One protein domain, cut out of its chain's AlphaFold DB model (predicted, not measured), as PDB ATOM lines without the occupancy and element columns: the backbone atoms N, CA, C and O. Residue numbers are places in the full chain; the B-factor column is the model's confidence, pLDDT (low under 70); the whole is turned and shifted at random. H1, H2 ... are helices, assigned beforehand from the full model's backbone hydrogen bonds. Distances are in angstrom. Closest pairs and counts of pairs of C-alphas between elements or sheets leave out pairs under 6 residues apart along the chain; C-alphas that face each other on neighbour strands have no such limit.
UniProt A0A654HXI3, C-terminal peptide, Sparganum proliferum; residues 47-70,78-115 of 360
ATOM      1  N   SER A  47     132.827  88.674 115.236       95.00
ATOM      2  CA  SER A  47     131.693  89.537 114.878       95.00
ATOM      3  C   SER A  47     131.886  90.280 113.548       95.00
ATOM      4  O   SER A  47     131.130  91.198 113.221       95.00
ATOM      5  N   GLY A  48     132.862  89.860 112.733       93.75
ATOM      6  CA  GLY A  48     133.242  90.542 111.496       93.75
ATOM      7  C   GLY A  48     132.094  90.697 110.492       93.75
ATOM      8  O   GLY A  48     131.967  91.754 109.885       93.75
ATOM      9  N   GLN A  49     131.212  89.698 110.359       94.19
ATOM     10  CA  GLN A  49     130.047  89.789 109.465       94.19
ATOM     11  C   GLN A  49     129.082  90.904 109.896       94.19
ATOM     12  O   GLN A  49     128.694  91.725 109.073       94.19
ATOM     13  N   PHE A  50     128.747  90.967 111.188       94.56
ATOM     14  CA  PHE A  50     127.864  92.003 111.732       94.56
ATOM     15  C   PHE A  50     128.443  93.405 111.510       94.56
ATOM     16  O   PHE A  50     127.729  94.337 111.148       94.56
ATOM     17  N   VAL A  51     129.756  93.546 111.697       94.75
ATOM     18  CA  VAL A  51     130.469  94.799 111.454       94.75
ATOM     19  C   VAL A  51     130.436  95.208 109.979       94.75
ATOM     20  O   VAL A  51     130.166  96.373 109.689       94.75
ATOM     21  N   LEU A  52     130.675  94.282 109.047       94.50
ATOM     22  CA  LEU A  52     130.596  94.571 107.611       94.50
ATOM     23  C   LEU A  52     129.179  95.002 107.204       94.50
ATOM     24  O   LEU A  52     129.022  95.998 106.495       94.50
ATOM     25  N   ASP A  53     128.152  94.324 107.723       94.19
ATOM     26  CA  ASP A  53     126.750  94.690 107.492       94.19
ATOM     27  C   ASP A  53     126.441  96.093 108.056       94.19
ATOM     28  O   ASP A  53     125.757  96.897 107.417       94.19
ATOM     29  N   TYR A  54     126.998  96.432 109.225       93.31
ATOM     30  CA  TYR A  54     126.867  97.760 109.824       93.31
ATOM     31  C   TYR A  54     127.566  98.855 109.002       93.31
ATOM     32  O   TYR A  54     126.979  99.916 108.788       93.31
ATOM     33  N   LEU A  55     128.779  98.616 108.496       92.88
ATOM     34  CA  LEU A  55     129.489  99.562 107.620       92.88
ATOM     35  C   LEU A  55     128.734  99.802 106.303       92.88
ATOM     36  O   LEU A  55     128.729 100.916 105.776       92.88
ATOM     37  N   GLY A  56     128.054  98.772 105.790       90.88
ATOM     38  CA  GLY A  56     127.163  98.876 104.636       90.88
ATOM     39  C   GLY A  56     125.843  99.597 104.924       90.88
ATOM     40  O   GLY A  56     125.161 100.017 103.987       90.88
ATOM     41  N   SER A  57     125.478  99.769 106.198       91.62
ATOM     42  CA  SER A  57     124.196 100.349 106.587       91.62
ATOM     43  C   SER A  57     124.081 101.831 106.196       91.62
ATOM     44  O   SER A  57     125.058 102.590 106.247       91.62
ATOM     45  N   PRO A  58     122.865 102.304 105.863       88.50
ATOM     46  CA  PRO A  58     122.638 103.722 105.602       88.50
ATOM     47  C   PRO A  58     122.879 104.577 106.851       88.50
ATOM     48  O   PRO A  58     123.140 105.770 106.729       88.50
ATOM     49  N   GLU A  59     122.787 103.995 108.049       86.25
ATOM     50  CA  GLU A  59     123.043 104.701 109.301       86.25
ATOM     51  C   GLU A  59     124.500 105.132 109.395       86.25
ATOM     52  O   GLU A  59     124.755 106.309 109.627       86.25
ATOM     53  N   PHE A  60     125.446 104.225 109.139       89.50
ATOM     54  CA  PHE A  60     126.868 104.557 109.153       89.50
ATOM     55  C   PHE A  60     127.209 105.602 108.082       89.50
ATOM     56  O   PHE A  60     127.822 106.625 108.394       89.50
ATOM     57  N   ARG A  61     126.726 105.413 106.845       88.06
ATOM     58  CA  ARG A  61     126.988 106.338 105.728       88.06
ATOM     59  C   ARG A  61     126.497 107.764 105.992       88.06
ATOM     60  O   ARG A  61     127.171 108.714 105.618       88.06
ATOM     61  N   ARG A  62     125.366 107.941 106.687       86.12
ATOM     62  CA  ARG A  62     124.807 109.273 107.013       86.12
ATOM     63  C   ARG A  62     125.719 110.143 107.878       86.12
ATOM     64  O   ARG A  62     125.587 111.365 107.846       86.12
ATOM     65  N   PHE A  63     126.596 109.533 108.672       86.38
ATOM     66  CA  PHE A  63     127.518 110.255 109.551       86.38
ATOM     67  C   PHE A  63     128.912 110.433 108.950       86.38
ATOM     68  O   PHE A  63     129.749 111.068 109.593       86.38
ATOM     69  N   GLN A  64     129.161 109.892 107.753       87.25
ATOM     70  CA  GLN A  64     130.456 109.946 107.085       87.25
ATOM     71  C   GLN A  64     130.409 110.915 105.900       87.25
ATOM     72  O   GLN A  64     129.912 110.544 104.838       87.25
ATOM     73  N   PRO A  65     130.952 112.140 106.045       80.31
ATOM     74  CA  PRO A  65     130.981 113.123 104.963       80.31
ATOM     75  C   PRO A  65     131.688 112.604 103.707       80.31
ATOM     76  O   PRO A  65     131.281 112.928 102.604       80.31
ATOM     77  N   LEU A  66     132.706 111.757 103.881       85.12
ATOM     78  CA  LEU A  66     133.495 111.178 102.789       85.12
ATOM     79  C   LEU A  66     132.750 110.121 101.977       85.12
ATOM     80  O   LEU A  66     133.119 109.848 100.843       85.12
ATOM     81  N   LEU A  67     131.729 109.503 102.568       85.69
ATOM     82  CA  LEU A  67     130.881 108.531 101.882       85.69
ATOM     83  C   LEU A  67     129.605 109.183 101.337       85.69
ATOM     84  O   LEU A  67     128.759 108.487 100.774       85.69
ATOM     85  N   ALA A  68     129.428 110.489 101.548       79.69
ATOM     86  CA  ALA A  68     128.316 111.230 100.989       79.69
ATOM     87  C   ALA A  68     128.652 111.626  99.547       79.69
ATOM     88  O   ALA A  68     129.662 112.272  99.294       79.69
ATOM     89  N   GLU A  69     127.768 111.285  98.613       68.75
ATOM     90  CA  GLU A  69     127.834 111.677  97.197       68.75
ATOM     91  C   GLU A  69     127.496 113.173  97.013       68.75
ATOM     92  O   GLU A  69     126.610 113.542  96.246       68.75
ATOM     93  N   SER A  70     128.122 114.064  97.785       69.06
ATOM     94  CA  SER A  70     127.935 115.506  97.640       69.06
ATOM     95  C   SER A  70     129.188 116.144  97.060       69.06
ATOM     96  O   SER A  70     130.210 116.211  97.735       69.06
ATOM     97  N   GLY A  78     141.242 116.623 107.913       88.25
ATOM     98  CA  GLY A  78     140.505 116.425 109.157       88.25
ATOM     99  C   GLY A  78     139.399 115.377 109.023       88.25
ATOM    100  O   GLY A  78     139.319 114.472 109.859       88.25
ATOM    101  N   ALA A  79     138.594 115.454 107.964       86.44
ATOM    102  CA  ALA A  79     137.532 114.505 107.654       86.44
ATOM    103  C   ALA A  79     138.086 113.094 107.423       86.44
ATOM    104  O   ALA A  79     137.538 112.130 107.961       86.44
ATOM    105  N   TRP A  80     139.215 112.975 106.715       89.94
ATOM    106  CA  TRP A  80     139.889 111.689 106.502       89.94
ATOM    107  C   TRP A  80     140.368 111.058 107.808       89.94
ATOM    108  O   TRP A  80     140.064 109.902 108.098       89.94
ATOM    109  N   ASN A  81     141.035 111.839 108.660       92.19
ATOM    110  CA  ASN A  81     141.482 111.358 109.968       92.19
ATOM    111  C   ASN A  81     140.311 110.945 110.874       92.19
ATOM    112  O   ASN A  81     140.409 109.952 111.595       92.19
ATOM    113  N   ALA A  82     139.196 111.679 110.831       90.69
ATOM    114  CA  ALA A  82     137.994 111.328 111.580       90.69
ATOM    115  C   ALA A  82     137.378 110.007 111.092       90.69
ATOM    116  O   ALA A  82     136.999 109.176 111.915       90.69
ATOM    117  N   PHE A  83     137.329 109.787 109.778       92.81
ATOM    118  CA  PHE A  83     136.844 108.538 109.194       92.81
ATOM    119  C   PHE A  83     137.736 107.345 109.538       92.81
ATOM    120  O   PHE A  83     137.229 106.305 109.952       92.81
ATOM    121  N   LEU A  84     139.061 107.496 109.467       94.56
ATOM    122  CA  LEU A  84     139.993 106.444 109.882       94.56
ATOM    123  C   LEU A  84     139.856 106.107 111.375       94.56
ATOM    124  O   LEU A  84     139.905 104.935 111.747       94.56
ATOM    125  N   ALA A  85     139.639 107.110 112.231       94.25
ATOM    126  CA  ALA A  85     139.367 106.884 113.648       94.25
ATOM    127  C   ALA A  85     138.047 106.123 113.868       94.25
ATOM    128  O   ALA A  85     137.975 105.246 114.731       94.25
ATOM    129  N   ASP A  86     137.020 106.420 113.070       94.12
ATOM    130  CA  ASP A  86     135.745 105.707 113.117       94.12
ATOM    131  C   ASP A  86     135.909 104.251 112.653       94.12
ATOM    132  O   ASP A  86     135.433 103.341 113.330       94.12
ATOM    133  N   LEU A  87     136.657 103.998 111.573       94.56
ATOM    134  CA  LEU A  87     136.981 102.640 111.121       94.56
ATOM    135  C   LEU A  87     137.781 101.852 112.165       94.56
ATOM    136  O   LEU A  87     137.494 100.678 112.387       94.56
ATOM    137  N   ALA A  88     138.735 102.485 112.850       94.75
ATOM    138  CA  ALA A  88     139.481 101.845 113.934       94.75
ATOM    139  C   ALA A  88     138.564 101.453 115.107       94.75
ATOM    140  O   ALA A  88     138.696 100.365 115.667       94.75
ATOM    141  N   TYR A  89     137.591 102.302 115.448       95.06
ATOM    142  CA  TYR A  89     136.588 101.994 116.468       95.06
ATOM    143  C   TYR A  89     135.671 100.832 116.053       95.06
ATOM    144  O   TYR A  89     135.311  99.985 116.873       95.06
ATOM    145  N   VAL A  90     135.298 100.771 114.771       94.56
ATOM    146  CA  VAL A  90     134.530  99.655 114.210       94.56
ATOM    147  C   VAL A  90     135.346  98.356 114.211       94.56
ATOM    148  O   VAL A  90     134.812  97.302 114.554       94.56
ATOM    149  N   ALA A  91     136.640  98.420 113.896       93.62
ATOM    150  CA  ALA A  91     137.534  97.266 113.950       93.62
ATOM    151  C   ALA A  91     137.664  96.699 115.376       93.62
ATOM    152  O   ALA A  91     137.614  95.485 115.555       93.62
ATOM    153  N   ASP A  92     137.729  97.554 116.403       93.12
ATOM    154  CA  ASP A  92     137.695  97.120 117.809       93.12
ATOM    155  C   ASP A  92     136.367  96.428 118.175       93.12
ATOM    156  O   ASP A  92     136.343  95.452 118.926       93.12
ATOM    157  N   ALA A  93     135.245  96.869 117.592       93.56
ATOM    158  CA  ALA A  93     133.971  96.167 117.745       93.56
ATOM    159  C   ALA A  93     133.994  94.771 117.095       93.56
ATOM    160  O   ALA A  93     133.415  93.846 117.660       93.56
ATOM    161  N   ALA A  94     134.681  94.609 115.959       93.94
ATOM    162  CA  ALA A  94     134.798  93.331 115.249       93.94
ATOM    163  C   ALA A  94     135.615  92.276 116.019       93.94
ATOM    164  O   ALA A  94     135.390  91.074 115.875       93.94
ATOM    165  N   ALA A  95     136.537  92.720 116.875       92.88
ATOM    166  CA  ALA A  95     137.349  91.838 117.708       92.88
ATOM    167  C   ALA A  95     136.555  91.171 118.852       92.88
ATOM    168  O   ALA A  95     137.065  90.266 119.513       92.88
ATOM    169  N   LYS A  96     135.314  91.602 119.121       90.88
ATOM    170  CA  LYS A  96     134.493  91.063 120.213       90.88
ATOM    171  C   LYS A  96     133.859  89.732 119.821       90.88
ATOM    172  O   LYS A  96     133.212  89.633 118.786       90.88
ATOM    173  N   GLU A  97     133.979  88.735 120.699       86.81
ATOM    174  CA  GLU A  97     133.470  87.372 120.471       86.81
ATOM    175  C   GLU A  97     131.959  87.305 120.216       86.81
ATOM    176  O   GLU A  97     131.500  86.457 119.455       86.81
ATOM    177  N   ASP A  98     131.190  88.207 120.830       92.06
ATOM    178  CA  ASP A  98     129.734  88.230 120.733       92.06
ATOM    179  C   ASP A  98     129.248  89.368 119.804       92.06
ATOM    180  O   ASP A  98     129.603  90.542 120.016       92.06
ATOM    181  N   PRO A  99     128.416  89.073 118.783       90.62
ATOM    182  CA  PRO A  99     127.772  90.107 117.976       90.62
ATOM    183  C   PRO A  99     126.922  91.074 118.813       90.62
ATOM    184  O   PRO A  99     126.869  92.259 118.484       90.62
ATOM    185  N   GLU A 100     126.310  90.635 119.918       92.19
ATOM    186  CA  GLU A 100     125.534  91.531 120.783       92.19
ATOM    187  C   GLU A 100     126.444  92.547 121.492       92.19
ATOM    188  O   GLU A 100     126.156  93.746 121.509       92.19
ATOM    189  N   ALA A 101     127.604  92.107 121.988       91.56
ATOM    190  CA  ALA A 101     128.614  92.996 122.566       91.56
ATOM    191  C   ALA A 101     129.185  93.990 121.535       91.56
ATOM    192  O   ALA A 101     129.553  95.120 121.883       91.56
ATOM    193  N   SER A 102     129.241  93.583 120.265       92.44
ATOM    194  CA  SER A 102     129.641  94.431 119.134       92.44
ATOM    195  C   SER A 102     128.576  95.485 118.832       92.44
ATOM    196  O   SER A 102     128.891  96.668 118.724       92.44
ATOM    197  N   ALA A 103     127.300  95.092 118.802       91.69
ATOM    198  CA  ALA A 103     126.167  95.998 118.627       91.69
ATOM    199  C   ALA A 103     126.085  97.037 119.754       91.69
ATOM    200  O   ALA A 103     125.950  98.234 119.497       91.69
ATOM    201  N   GLN A 104     126.241  96.597 121.006       92.69
ATOM    202  CA  GLN A 104     126.292  97.492 122.160       92.69
ATOM    203  C   GLN A 104     127.460  98.480 122.051       92.69
ATOM    204  O   GLN A 104     127.291  99.655 122.374       92.69
ATOM    205  N   HIS A 105     128.617  98.053 121.534       91.56
ATOM    206  CA  HIS A 105     129.745  98.954 121.288       91.56
ATOM    207  C   HIS A 105     129.416 100.022 120.248       91.56
ATOM    208  O   HIS A 105     129.565 101.213 120.502       91.56
ATOM    209  N   LEU A 106     128.908  99.606 119.089       92.38
ATOM    210  CA  LEU A 106     128.597 100.524 117.996       92.38
ATOM    211  C   LEU A 106     127.450 101.481 118.354       92.38
ATOM    212  O   LEU A 106     127.428 102.615 117.884       92.38
ATOM    213  N   SER A 107     126.551 101.086 119.262       88.94
ATOM    214  CA  SER A 107     125.481 101.962 119.758       88.94
ATOM    215  C   SER A 107     125.983 103.209 120.498       88.94
ATOM    216  O   SER A 107     125.295 104.228 120.524       88.94
ATOM    217  N   VAL A 108     127.190 103.159 121.077       91.88
ATOM    218  CA  VAL A 108     127.814 104.286 121.793       91.88
ATOM    219  C   VAL A 108     128.909 104.968 120.973       91.88
ATOM    220  O   VAL A 108     129.671 105.778 121.514       91.88
ATOM    221  N   ALA A 109     128.971 104.674 119.672       90.81
ATOM    222  CA  ALA A 109     130.037 105.132 118.805       90.81
ATOM    223  C   ALA A 109     130.153 106.668 118.747       90.81
ATOM    224  O   ALA A 109     129.133 107.370 118.755       90.81
ATOM    225  N   PRO A 110     131.375 107.226 118.643       88.06
ATOM    226  CA  PRO A 110     131.598 108.673 118.690       88.06
ATOM    227  C   PRO A 110     130.831 109.470 117.626       88.06
ATOM    228  O   PRO A 110     130.347 110.567 117.915       88.06
ATOM    229  N   TRP A 111     130.687 108.926 116.413       86.25
ATOM    230  CA  TRP A 111     130.018 109.605 115.299       86.25
ATOM    231  C   TRP A 111     128.506 109.750 115.487       86.25
ATOM    232  O   TRP A 111     127.936 110.702 114.969       86.25
ATOM    233  N   THR A 112     127.859 108.907 116.300       84.75
ATOM    234  CA  THR A 112     126.415 109.028 116.598       84.75
ATOM    235  C   THR A 112     126.060 110.335 117.314       84.75
ATOM    236  O   THR A 112     124.908 110.762 117.317       84.75
ATOM    237  N   LYS A 113     127.060 110.996 117.916       83.62
ATOM    238  CA  LYS A 113     126.929 112.297 118.583       83.62
ATOM    239  C   LYS A 113     127.230 113.476 117.655       83.62
ATOM    240  O   LYS A 113     127.057 114.622 118.076       83.62
ATOM    241  N   ARG A 114     127.722 113.230 116.435       83.31
ATOM    242  CA  ARG A 114     127.979 114.286 115.449       83.31
ATOM    243  C   ARG A 114     126.641 114.797 114.894       83.31
ATOM    244  O   ARG A 114     125.690 114.021 114.804       83.31
ATOM    245  N   PRO A 115     126.543 116.088 114.532       73.69
ATOM    246  CA  PRO A 115     125.377 116.598 113.820       73.69
ATOM    247  C   PRO A 115     125.158 115.765 112.557       73.69
ATOM    248  O   PRO A 115     126.114 115.543 111.813       73.69
TER     249      PRO A 115
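This is residues 47 to 70 and 78 to 115 of the 360 residues of the protein "C-terminal peptide" of Sparganum proliferum (UniProt A0A654HXI3). Three rows of helix make a triangle: the long H3, H1 followed by H2, and H4 followed by short H5, with H1, H3 and H4 meeting toward one end. The printed part has 62 residues with five named helices, H1 to H5 in chain order: all helix. It is compact, radius of gyration of the C-alphas 11.4 A, and elongated, spanning 35 by 19 by 17 A.

H1, residues 48 to 56, touches residues 90 to 94 alone of H3, residues 78 to 94; the closest C-alphas, Gly 48 and Ala 94, are 4.9 A apart. H3 and H4, residues 99 to 107, form a helical hairpin; their closest C-alphas, Ala 93 and Ser 102, are 4.9 A apart. H2, residues 58 to 62, and H5, residues 110 to 113, are near each other. In H1 to H4 every O i to N i+4 pair is within hydrogen-bond range; H5 is too short for one.

H1 begins at C-alpha 48 (133.242, 90.542, 111.496), H3, 24.6 A long, ends at C-alpha 94 (134.798, 93.331, 115.249).

Residues 71 to 77 are cut out, leaving C-alphas 70 and 78 17.1 A apart. Residues 69 to 70 are under pLDDT 70.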